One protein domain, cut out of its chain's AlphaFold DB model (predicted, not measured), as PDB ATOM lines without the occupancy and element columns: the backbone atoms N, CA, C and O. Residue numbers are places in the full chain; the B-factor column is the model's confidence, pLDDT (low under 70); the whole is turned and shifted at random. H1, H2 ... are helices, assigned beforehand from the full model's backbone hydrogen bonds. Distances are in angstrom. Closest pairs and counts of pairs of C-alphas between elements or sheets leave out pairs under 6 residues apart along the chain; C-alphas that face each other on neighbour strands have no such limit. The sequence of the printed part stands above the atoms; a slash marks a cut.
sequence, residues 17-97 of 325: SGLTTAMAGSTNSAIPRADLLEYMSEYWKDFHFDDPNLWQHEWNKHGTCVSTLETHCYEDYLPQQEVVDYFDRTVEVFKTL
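Overview. This is residues 17 to 97 of the 325 residues of the protein "Ribonuclease T(2)" of Penicillium decumbens (UniProt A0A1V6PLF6). Four helices stand at wide angles to one another round a small core, with H4 the longest, H1 meeting its first turn, H2 packed on its later part and H3 close by. A long link, residues 62 to 80, loops out from H3 and folds back to the start of H4. The printed part has 81 residues with four named helices, H1 to H4 in chain order, and no named strand; the class is all helix. It is compact, with a radius of gyration of the C-alphas of 12.5 A, and spans 37 by 27 by 23 A.

Along the chain. Find C-alpha 81 at (-29.440, 19.046, -7.678), where H4, residues 81 to 95, begins; it runs 21.2 A from first to last C-alpha and ends with C-alpha 95 at (-14.976, 34.461, -8.882). H2 covers residues 34 to 43, 14.4 A, and H3 residues 51 to 61, 15.3 A. Look for H1 at residues 17 to 24, 10.4 A, beginning at (-39.763, 28.863, -1.338).

Arrangement. Start at H4: its residues 87 to 91 alone touch H2, where the closest C-alphas, of Leu 36 and Asp 88, are 6.6 A apart, at a steep tilt of 47 degrees, the same way. Its residues 81 to 84 alone touch H1, with the closest C-alphas, of Met 23 and Val 84, 6.4 A apart. H3 is close to H4 but not clearly touching; their closest C-alphas, of Trp 59 and Val 83, are 7.2 A apart. H1 only just touches H3, with 3 pairs of C-alphas within 8 A, the closest Leu 19 and Gln 56 at 7.1 A. H1 also touches H2, the closest C-alphas being Ala 24 and Ala 34 at 5.7 A. In H1, H2, H3 and H4 every backbone O i to N i+4 pair is within hydrogen-bond range.

Size, cuts and confidence. The two C-alphas farthest apart are those of His 48 and Glu 75, 38.7 A. The printed part has no cut, and the link from H3 to H4 is long. Look for pLDDT under 70 at residues 17 to 33 and 47 to 49.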
ATOM      1  N   SER A  17     -39.902  29.849  -2.418       51.62
ATOM      2  CA  SER A  17     -39.763  28.863  -1.338       51.62
ATOM      3  C   SER A  17     -38.968  27.615  -1.736       51.62
ATOM      4  O   SER A  17     -38.277  27.030  -0.903       51.62
ATOM      5  N   GLY A  18     -39.047  27.202  -2.998       54.16
ATOM      6  CA  GLY A  18     -38.368  26.024  -3.512       54.16
ATOM      7  C   GLY A  18     -36.866  26.244  -3.689       54.16
ATOM      8  O   GLY A  18     -36.094  25.350  -3.355       54.16
ATOM      9  N   LEU A  19     -36.448  27.422  -4.161       57.34
ATOM     10  CA  LEU A  19     -35.031  27.731  -4.366       57.34
ATOM     11  C   LEU A  19     -34.295  27.783  -3.025       57.34
ATOM     12  O   LEU A  19     -33.270  27.134  -2.836       57.34
ATOM     13  N   THR A  20     -34.873  28.496  -2.061       57.44
ATOM     14  CA  THR A  20     -34.305  28.585  -0.713       57.44
ATOM     15  C   THR A  20     -34.250  27.206  -0.047       57.44
ATOM     16  O   THR A  20     -33.274  26.896   0.626       57.44
ATOM     17  N   THR A  21     -35.243  26.341  -0.284       57.44
ATOM     18  CA  THR A  21     -35.264  24.960   0.235       57.44
ATOM     19  C   THR A  21     -34.214  24.063  -0.431       57.44
ATOM     20  O   THR A  21     -33.562  23.288   0.264       57.44
ATOM     21  N   ALA A  22     -34.012  24.183  -1.748       56.28
ATOM     22  CA  ALA A  22     -32.980  23.443  -2.478       56.28
ATOM     23  C   ALA A  22     -31.568  23.801  -1.986       56.28
ATOM     24  O   ALA A  22     -30.749  22.919  -1.751       56.28
ATOM     25  N   MET A  23     -31.316  25.091  -1.746       59.62
ATOM     26  CA  MET A  23     -30.018  25.601  -1.283       59.62
ATOM     27  C   MET A  23     -29.789  25.365   0.221       59.62
ATOM     28  O   MET A  23     -28.655  25.152   0.650       59.62
ATOM     29  N   ALA A  24     -30.853  25.377   1.033       51.25
ATOM     30  CA  ALA A  24     -30.791  25.142   2.480       51.25
ATOM     31  C   ALA A  24     -30.727  23.654   2.872       51.25
ATOM     32  O   ALA A  24     -30.429  23.357   4.028       51.25
ATOM     33  N   GLY A  25     -30.975  22.740   1.927       47.09
ATOM     34  CA  GLY A  25     -30.981  21.293   2.131       47.09
ATOM     35  C   GLY A  25     -32.187  20.800   2.940       47.09
ATOM     36  O   GLY A  25     -32.354  21.110   4.118       47.09
ATOM     37  N   SER A  26     -33.030  19.976   2.318       41.94
ATOM     38  CA  SER A  26     -33.985  19.111   3.025       41.94
ATOM     39  C   SER A  26     -33.352  17.736   3.254       41.94
ATOM     40  O   SER A  26     -32.394  17.374   2.575       41.94
ATOM     41  N   THR A  27     -33.900  16.943   4.176       43.50
ATOM     42  CA  THR A  27     -33.382  15.646   4.663       43.50
ATOM     43  C   THR A  27     -33.209  14.545   3.596       43.50
ATOM     44  O   THR A  27     -32.890  13.421   3.960       43.50
ATOM     45  N   ASN A  28     -33.416  14.853   2.310       45.75
ATOM     46  CA  ASN A  28     -33.246  13.975   1.146       45.75
ATOM     47  C   ASN A  28     -32.537  14.658  -0.055       45.75
ATOM     48  O   ASN A  28     -32.622  14.148  -1.170       45.75
ATOM     49  N   SER A  29     -31.850  15.790   0.138       44.53
ATOM     50  CA  SER A  29     -31.093  16.485  -0.919       44.53
ATOM     51  C   SER A  29     -29.595  16.531  -0.598       44.53
ATOM     52  O   SER A  29     -29.198  16.396   0.562       44.53
ATOM     53  N   ALA A  30     -28.769  16.694  -1.641       42.59
ATOM     54  CA  ALA A  30     -27.319  16.858  -1.543       42.59
ATOM     55  C   ALA A  30     -26.952  17.945  -0.515       42.59
ATOM     56  O   ALA A  30     -27.751  18.840  -0.248       42.59
ATOM     57  N   ILE A  31     -25.753  17.831   0.066       46.28
ATOM     58  CA  ILE A  31     -25.196  18.675   1.141       46.28
ATOM     59  C   ILE A  31     -25.726  20.127   1.086       46.28
ATOM     60  O   ILE A  31     -25.563  20.771   0.049       46.28
ATOM     61  N   PRO A  32     -26.304  20.671   2.180       57.44
ATOM     62  CA  PRO A  32     -26.770  22.057   2.234       57.44
ATOM     63  C   PRO A  32     -25.695  23.047   1.759       57.44
ATOM     64  O   PRO A  32     -24.640  23.159   2.386       57.44
ATOM     65  N   ARG A  33     -25.960  23.796   0.683       66.12
ATOM     66  CA  ARG A  33     -25.062  24.827   0.131       66.12
ATOM     67  C   ARG A  33     -25.364  26.201   0.723       66.12
ATOM     68  O   ARG A  33     -25.610  27.186   0.025       66.12
ATOM     69  N   ALA A  34     -25.375  26.255   2.054       71.88
ATOM     70  CA  ALA A  34     -25.598  27.491   2.799       71.88
ATOM     71  C   ALA A  34     -24.508  28.542   2.512       71.88
ATOM     72  O   ALA A  34     -24.809  29.732   2.466       71.88
ATOM     73  N   ASP A  35     -23.278  28.086   2.259       72.12
ATOM     74  CA  ASP A  35     -22.132  28.885   1.814       72.12
ATOM     75  C   ASP A  35     -22.401  29.592   0.475       72.12
ATOM     76  O   ASP A  35     -22.117  30.780   0.310       72.12
ATOM     77  N   LEU A  36     -23.000  28.874  -0.476       75.94
ATOM     78  CA  LEU A  36     -23.359  29.403  -1.786       75.94
ATOM     79  C   LEU A  36     -24.466  30.451  -1.663       75.94
ATOM     80  O   LEU A  36     -24.364  31.524  -2.256       75.94
ATOM     81  N   LEU A  37     -25.492  30.172  -0.853       78.50
ATOM     82  CA  LEU A  37     -26.579  31.119  -0.599       78.50
ATOM     83  C   LEU A  37     -26.068  32.402   0.071       78.50
ATOM     84  O   LEU A  37     -26.507  33.498  -0.285       78.50
ATOM     85  N   GLU A  38     -25.140  32.287   1.022       79.25
ATOM     86  CA  GLU A  38     -24.493  33.436   1.663       79.25
ATOM     87  C   GLU A  38     -23.706  34.269   0.646       79.25
ATOM     88  O   GLU A  38     -23.916  35.481   0.555       79.25
ATOM     89  N   TYR A  39     -22.892  33.623  -0.192       78.94
ATOM     90  CA  TYR A  39     -22.133  34.306  -1.240       78.94
ATOM     91  C   TYR A  39     -23.046  35.014  -2.254       78.94
ATOM     92  O   TYR A  39     -22.833  36.180  -2.593       78.94
ATOM     93  N   MET A  40     -24.103  34.345  -2.721       85.31
ATOM     94  CA  MET A  40     -25.088  34.941  -3.632       85.31
ATOM     95  C   MET A  40     -25.811  36.127  -2.987       85.31
ATOM     96  O   MET A  40     -26.020  37.145  -3.645       85.31
ATOM     97  N   SER A  41     -26.124  36.042  -1.693       81.62
ATOM     98  CA  SER A  41     -26.759  37.130  -0.933       81.62
ATOM     99  C   SER A  41     -25.885  38.381  -0.811       81.62
ATOM    100  O   SER A  41     -26.405  39.457  -0.491       81.62
ATOM    101  N   GLU A  42     -24.578  38.262  -1.046       79.69
ATOM    102  CA  GLU A  42     -23.634  39.377  -1.079       79.69
ATOM    103  C   GLU A  42     -23.348  39.876  -2.501       79.69
ATOM    104  O   GLU A  42     -23.379  41.086  -2.742       79.69
ATOM    105  N   TYR A  43     -23.099  38.966  -3.443       80.56
ATOM    106  CA  TYR A  43     -22.563  39.308  -4.765       80.56
ATOM    107  C   TYR A  43     -23.583  39.225  -5.909       80.56
ATOM    108  O   TYR A  43     -23.397  39.901  -6.922       80.56
ATOM    109  N   TRP A  44     -24.676  38.473  -5.759       86.69
ATOM    110  CA  TRP A  44     -25.726  38.314  -6.773       86.69
ATOM    111  C   TRP A  44     -27.018  39.007  -6.334       86.69
ATOM    112  O   TRP A  44     -28.046  38.378  -6.092       86.69
ATOM    113  N   LYS A  45     -26.937  40.332  -6.207       80.00
ATOM    114  CA  LYS A  45     -28.010  41.172  -5.667       80.00
ATOM    115  C   LYS A  45     -29.028  41.578  -6.717       80.00
ATOM    116  O   LYS A  45     -28.662  42.000  -7.815       80.00
ATOM    117  N   ASP A  46     -30.283  41.604  -6.304       70.31
ATOM    118  CA  ASP A  46     -31.316  42.363  -6.981       70.31
ATOM    119  C   ASP A  46     -31.262  43.842  -6.573       70.31
ATOM    120  O   ASP A  46     -31.112  44.206  -5.402       70.31
ATOM    121  N   PHE A  47     -31.403  44.729  -7.556       66.75
ATOM    122  CA  PHE A  47     -31.347  46.172  -7.321       66.75
ATOM    123  C   PHE A  47     -32.646  46.732  -6.713       66.75
ATOM    124  O   PHE A  47     -32.655  47.877  -6.256       66.75
ATOM    125  N   HIS A  48     -33.724  45.940  -6.694       65.06
ATOM    126  CA  HIS A  48     -34.963  46.200  -5.959       65.06
ATOM    127  C   HIS A  48     -35.020  45.486  -4.596       65.06
ATOM    128  O   HIS A  48     -36.043  45.578  -3.918       65.06
ATOM    129  N   PHE A  49     -33.908  44.885  -4.152       69.62
ATOM    130  CA  PHE A  49     -33.768  44.181  -2.873       69.62
ATOM    131  C   PHE A  49     -34.613  42.900  -2.749       69.62
ATOM    132  O   PHE A  49     -34.918  42.483  -1.631       69.62
ATOM    133  N   ASP A  50     -34.960  42.267  -3.873       78.00
ATOM    134  CA  ASP A  50     -35.650  40.972  -3.942       78.00
ATOM    135  C   ASP A  50     -34.757  39.912  -4.617       78.00
ATOM    136  O   ASP A  50     -35.021  39.437  -5.725       78.00
ATOM    137  N   ASP A  51     -33.634  39.584  -3.964       77.19
ATOM    138  CA  ASP A  51     -32.646  38.644  -4.512       77.19
ATOM    139  C   ASP A  51     -33.245  37.264  -4.858       77.19
ATOM    140  O   ASP A  51     -32.928  36.745  -5.930       77.19
ATOM    141  N   PRO A  52     -34.135  36.662  -4.036       78.62
ATOM    142  CA  PRO A  52     -34.708  35.358  -4.363       78.62
ATOM    143  C   PRO A  52     -35.529  35.353  -5.657       78.62
ATOM    144  O   PRO A  52     -35.453  34.397  -6.433       78.62
ATOM    145  N   ASN A  53     -36.264  36.430  -5.937       78.38
ATOM    146  CA  ASN A  53     -37.016  36.589  -7.181       78.38
ATOM    147  C   ASN A  53     -36.087  36.751  -8.389       78.38
ATOM    148  O   ASN A  53     -36.318  36.138  -9.433       78.38
ATOM    149  N   LEU A  54     -34.986  37.495  -8.237       82.25
ATOM    150  CA  LEU A  54     -33.942  37.541  -9.261       82.25
ATOM    151  C   LEU A  54     -33.394  36.137  -9.527       82.25
ATOM    152  O   LEU A  54     -33.415  35.687 -10.666       82.25
ATOM    153  N   TRP A  55     -32.961  35.401  -8.507       88.00
ATOM    154  CA  TRP A  55     -32.402  34.061  -8.708       88.00
ATOM    155  C   TRP A  55     -33.418  33.110  -9.354       88.00
ATOM    156  O   TRP A  55     -33.084  32.377 -10.285       88.00
ATOM    157  N   GLN A  56     -34.683  33.175  -8.940       85.00
ATOM    158  CA  GLN A  56     -35.774  32.442  -9.578       85.00
ATOM    159  C   GLN A  56     -35.927  32.818 -11.063       85.00
ATOM    160  O   GLN A  56     -36.117  31.930 -11.899       85.00
ATOM    161  N   HIS A  57     -35.845  34.108 -11.408       84.38
ATOM    162  CA  HIS A  57     -35.868  34.584 -12.793       84.38
ATOM    163  C   HIS A  57     -34.706  34.005 -13.600       84.38
ATOM    164  O   HIS A  57     -34.931  33.442 -14.674       84.38
ATOM    165  N   GLU A  58     -33.487  34.102 -13.071       90.38
ATOM    166  CA  GLU A  58     -32.268  33.624 -13.724       90.38
ATOM    167  C   GLU A  58     -32.324  32.109 -13.966       90.38
ATOM    168  O   GLU A  58     -32.053  31.647 -15.075       90.38
ATOM    169  N   TRP A  59     -32.768  31.322 -12.981       91.25
ATOM    170  CA  TRP A  59     -32.974  29.885 -13.163       91.25
ATOM    171  C   TRP A  59     -34.032  29.596 -14.235       91.25
ATOM    172  O   TRP A  59     -33.747  28.937 -15.236       91.25
ATOM    173  N   ASN A  60     -35.250  30.117 -14.055       87.69
ATOM    174  CA  ASN A  60     -36.388  29.772 -14.907       87.69
ATOM    175  C   ASN A  60     -36.169  30.174 -16.371       87.69
ATOM    176  O   ASN A  60     -36.689  29.512 -17.269       87.69
ATOM    177  N   LYS A  61     -35.428  31.259 -16.615       88.31
ATOM    178  CA  LYS A  61     -35.216  31.823 -17.951       88.31
ATOM    179  C   LYS A  61     -33.902  31.385 -18.601       88.31
ATOM    180  O   LYS A  61     -33.836  31.375 -19.831       88.31
ATOM    181  N   HIS A  62     -32.860  31.081 -17.823       91.62
ATOM    182  CA  HIS A  62     -31.521  30.770 -18.348       91.62
ATOM    183  C   HIS A  62     -31.029  29.395 -17.922       91.62
ATOM    184  O   HIS A  62     -30.609  28.623 -18.784       91.62
ATOM    185  N   GLY A  63     -31.138  29.056 -16.637       90.56
ATOM    186  CA  GLY A  63     -30.734  27.742 -16.124       90.56
ATOM    187  C   GLY A  63     -31.456  26.583 -16.812       90.56
ATOM    188  O   GLY A  63     -30.818  25.635 -17.262       90.56
ATOM    189  N   THR A  64     -32.767  26.714 -17.028       91.56
ATOM    190  CA  THR A  64     -33.591  25.700 -17.715       91.56
ATOM    191  C   THR A  64     -33.234  25.477 -19.190       91.56
ATOM    192  O   THR A  64     -33.668  24.492 -19.778       91.56
ATOM    193  N   CYS A  65     -32.456  26.370 -19.814       93.12
ATOM    194  CA  CYS A  65     -31.986  26.214 -21.196       93.12
ATOM    195  C   CYS A  65     -30.643  25.475 -21.297       93.12
ATOM    196  O   CYS A  65     -30.144  25.259 -22.405       93.12
ATOM    197  N   VAL A  66     -30.027  25.105 -20.173       94.56
ATOM    198  CA  VAL A  66     -28.772  24.354 -20.170       94.56
ATOM    199  C   VAL A  66     -29.072  22.862 -20.280       94.56
ATOM    200  O   VAL A  66     -29.359  22.204 -19.287       94.56
ATOM    201  N   SER A  67     -28.961  22.306 -21.486       95.75
ATOM    202  CA  SER A  67     -29.313  20.901 -21.751       95.75
ATOM    203  C   SER A  67     -28.537  19.891 -20.900       95.75
ATOM    204  O   SER A  67     -29.069  18.854 -20.524       95.75
ATOM    205  N   THR A  68     -27.288  20.188 -20.530       93.81
ATOM    206  CA  THR A  68     -26.491  19.274 -19.696       93.81
ATOM    207  C   THR A  68     -26.933  19.245 -18.232       93.81
ATOM    208  O   THR A  68     -26.458  18.392 -17.493       93.81
ATOM    209  N   LEU A  69     -27.801  20.171 -17.803       91.19
ATOM    210  CA  LEU A  69     -28.424  20.176 -16.476       91.19
ATOM    211  C   LEU A  69     -29.743  19.396 -16.429       91.19
ATOM    212  O   LEU A  69     -30.357  19.318 -15.368       91.19
ATOM    213  N   GLU A  70     -30.207  18.819 -17.536       91.06
ATOM    214  CA  GLU A  70     -31.423  18.009 -17.508       91.06
ATOM    215  C   GLU A  70     -31.271  16.823 -16.545       91.06
ATOM    216  O   GLU A  70     -30.232  16.169 -16.493       91.06
ATOM    217  N   THR A  71     -32.323  16.513 -15.786       88.38
ATOM    218  CA  THR A  71     -32.260  15.542 -14.676       88.38
ATOM    219  C   THR A  71     -31.843  14.136 -15.115       88.38
ATOM    220  O   THR A  71     -31.217  13.413 -14.349       88.38
ATOM    221  N   HIS A  72     -32.121  13.756 -16.367       90.56
ATOM    222  CA  HIS A  72     -31.708  12.472 -16.939       90.56
ATOM    223  C   HIS A  72     -30.191  12.369 -17.196       90.56
ATOM    224  O   HIS A  72     -29.694  11.277 -17.464       90.56
ATOM    225  N   CYS A  73     -29.461  13.489 -17.144       89.75
ATOM    226  CA  CYS A  73     -28.002  13.534 -17.245       89.75
ATOM    227  C   CYS A  73     -27.301  13.195 -15.913       89.75
ATOM    228  O   CYS A  73     -26.073  13.142 -15.878       89.75
ATOM    229  N   TYR A  74     -28.054  12.975 -14.830       81.44
ATOM    230  CA  TYR A  74     -27.544  12.575 -13.518       81.44
ATOM    231  C   TYR A  74     -27.781  11.076 -13.306       81.44
ATOM    232  O   TYR A  74     -28.885  10.589 -13.538       81.44
ATOM    233  N   GLU A  75     -26.760  10.347 -12.844       81.88
ATOM    234  CA  GLU A  75     -26.881   8.908 -12.557       81.88
ATOM    235  C   GLU A  75     -27.773   8.654 -11.329       81.88
ATOM    236  O   GLU A  75     -28.764   7.932 -11.424       81.88
ATOM    237  N   ASP A  76     -27.471   9.322 -10.209       79.44
ATOM    238  CA  ASP A  76     -28.208   9.242  -8.942       79.44
ATOM    239  C   ASP A  76     -28.832  10.602  -8.599       79.44
ATOM    240  O   ASP A  76     -28.464  11.261  -7.625       79.44
ATOM    241  N   TYR A  77     -29.754  11.058  -9.450       80.12
ATOM    242  CA  TYR A  77     -30.382  12.372  -9.314       80.12
ATOM    243  C   TYR A  77     -31.039  12.568  -7.940       80.12
ATOM    244  O   TYR A  77     -31.977  11.851  -7.567       80.12
ATOM    245  N   LEU A  78     -30.612  13.611  -7.231       75.00
ATOM    246  CA  LEU A  78     -31.328  14.125  -6.072       75.00
ATOM    247  C   LEU A  78     -32.230  15.284  -6.497       75.00
ATOM    248  O   LEU A  78     -31.804  16.122  -7.292       75.00
ATOM    249  N   PRO A  79     -33.460  15.384  -5.960       76.50
ATOM    250  CA  PRO A  79     -34.340  16.498  -6.276       76.50
ATOM    251  C   PRO A  79     -33.625  17.847  -6.112       76.50
ATOM    252  O   PRO A  79     -33.092  18.134  -5.037       76.50
ATOM    253  N   GLN A  80     -33.663  18.657  -7.177       76.25
ATOM    254  CA  GLN A  80     -33.128  20.020  -7.268       76.25
ATOM    255  C   GLN A  80     -31.604  20.140  -7.334       76.25
ATOM    256  O   GLN A  80     -31.074  21.250  -7.238       76.25
ATOM    257  N   GLN A  81     -30.891  19.030  -7.516       76.69
ATOM    258  CA  GLN A  81     -29.440  19.046  -7.678       76.69
ATOM    259  C   GLN A  81     -28.991  19.947  -8.840       76.69
ATOM    260  O   GLN A  81     -28.045  20.715  -8.704       76.69
ATOM    261  N   GLU A  82     -29.723  19.932  -9.948       84.44
ATOM    262  CA  GLU A  82     -29.459  20.724 -11.146       84.44
ATOM    263  C   GLU A  82     -29.572  22.233 -10.929       84.44
ATOM    264  O   GLU A  82     -28.862  23.014 -11.568       84.44
ATOM    265  N   VAL A  83     -30.443  22.645 -10.007       86.62
ATOM    266  CA  VAL A  83     -30.605  24.049  -9.625       86.62
ATOM    267  C   VAL A  83     -29.382  24.501  -8.837       86.62
ATOM    268  O   VAL A  83     -28.815  25.554  -9.126       86.62
ATOM    269  N   VAL A  84     -28.950  23.693  -7.865       81.19
ATOM    270  CA  VAL A  84     -27.766  23.982  -7.045       81.19
ATOM    271  C   VAL A  84     -26.516  24.056  -7.923       81.19
ATOM    272  O   VAL A  84     -25.780  25.040  -7.838       81.19
ATOM    273  N   ASP A  85     -26.326  23.091  -8.826       83.06
ATOM    274  CA  ASP A  85     -25.176  23.039  -9.736       83.06
ATOM    275  C   ASP A  85     -25.116  24.260 -10.675       83.06
ATOM    276  O   ASP A  85     -24.033  24.779 -10.955       83.06
ATOM    277  N   TYR A  86     -26.267  24.775 -11.129       90.38
ATOM    278  CA  TYR A  86     -26.330  26.004 -11.929       90.38
ATOM    279  C   TYR A  86     -25.773  27.219 -11.183       90.38
ATOM    280  O   TYR A  86     -24.925  27.950 -11.711       90.38
ATOM    281  N   PHE A  87     -26.253  27.452  -9.959       90.69
ATOM    282  CA  PHE A  87     -25.822  28.599  -9.162       90.69
ATOM    283  C   PHE A  87     -24.375  28.460  -8.715       90.69
ATOM    284  O   PHE A  87     -23.624  29.435  -8.790       90.69
ATOM    285  N   ASP A  88     -23.971  27.254  -8.320       84.19
ATOM    286  CA  ASP A  88     -22.607  26.986  -7.888       84.19
ATOM    287  C   ASP A  88     -21.618  27.270  -9.009       84.19
ATOM    288  O   ASP A  88     -20.704  28.084  -8.859       84.19
ATOM    289  N   ARG A  89     -21.873  26.703 -10.192       88.75
ATOM    290  CA  ARG A  89     -20.979  26.891 -11.329       88.75
ATOM    291  C   ARG A  89     -20.930  28.340 -11.795       88.75
ATOM    292  O   ARG A  89     -19.870  28.827 -12.187       88.75
ATOM    293  N   THR A  90     -22.054  29.050 -11.718       92.75
ATOM    294  CA  THR A  90     -22.093  30.483 -12.031       92.75
ATOM    295  C   THR A  90     -21.219  31.287 -11.067       92.75
ATOM    296  O   THR A  90     -20.435  32.129 -11.511       92.75
ATOM    297  N   VAL A  91     -21.291  31.000  -9.764       86.62
ATOM    298  CA  VAL A  91     -20.456  31.645  -8.741       86.62
ATOM    299  C   VAL A  91     -18.976  31.304  -8.919       86.62
ATOM    300  O   VAL A  91     -18.132  32.198  -8.816       86.62
ATOM    301  N   GLU A  92     -18.636  30.051  -9.217       84.25
ATOM    302  CA  GLU A  92     -17.254  29.644  -9.490       84.25
ATOM    303  C   GLU A  92     -16.655  30.417 -10.668       84.25
ATOM    304  O   GLU A  92     -15.550  30.946 -10.556       84.25
ATOM    305  N   VAL A  93     -17.393  30.547 -11.774       89.69
ATOM    306  CA  VAL A  93     -16.944  31.329 -12.935       89.69
ATOM    307  C   VAL A  93     -16.843  32.812 -12.586       89.69
ATOM    308  O   VAL A  93     -15.826  33.435 -12.892       89.69
ATOM    309  N   PHE A  94     -17.835  33.379 -11.895       92.06
ATOM    310  CA  PHE A  94     -17.826  34.785 -11.479       92.06
ATOM    311  C   PHE A  94     -16.583  35.143 -10.648       92.06
ATOM    312  O   PHE A  94     -15.937  36.157 -10.914       92.06
ATOM    313  N   LYS A  95     -16.185  34.277  -9.708       83.94
ATOM    314  CA  LYS A  95     -14.976  34.461  -8.882       83.94
ATOM    315  C   LYS A  95     -13.684  34.546  -9.702       83.94
ATOM    316  O   LYS A  95     -12.725  35.164  -9.252       83.94
ATOM    317  N   THR A  96     -13.646  33.962 -10.901       86.56
ATOM    318  CA  THR A  96     -12.479  34.040 -11.803       86.56
ATOM    319  C   THR A  96     -12.432  35.315 -12.648       86.56
ATOM    320  O   THR A  96     -11.450  35.539 -13.353       86.56
ATOM    321  N   LEU A  97     -13.461  36.166 -12.572       90.62
ATOM    322  CA  LEU A  97     -13.641  37.342 -13.424       90.62
ATOM    323  C   LEU A  97     -13.702  38.646 -12.603       90.62
ATOM    324  O   LEU A  97     -14.731  39.335 -12.617       90.62
TER     325      LEU A  97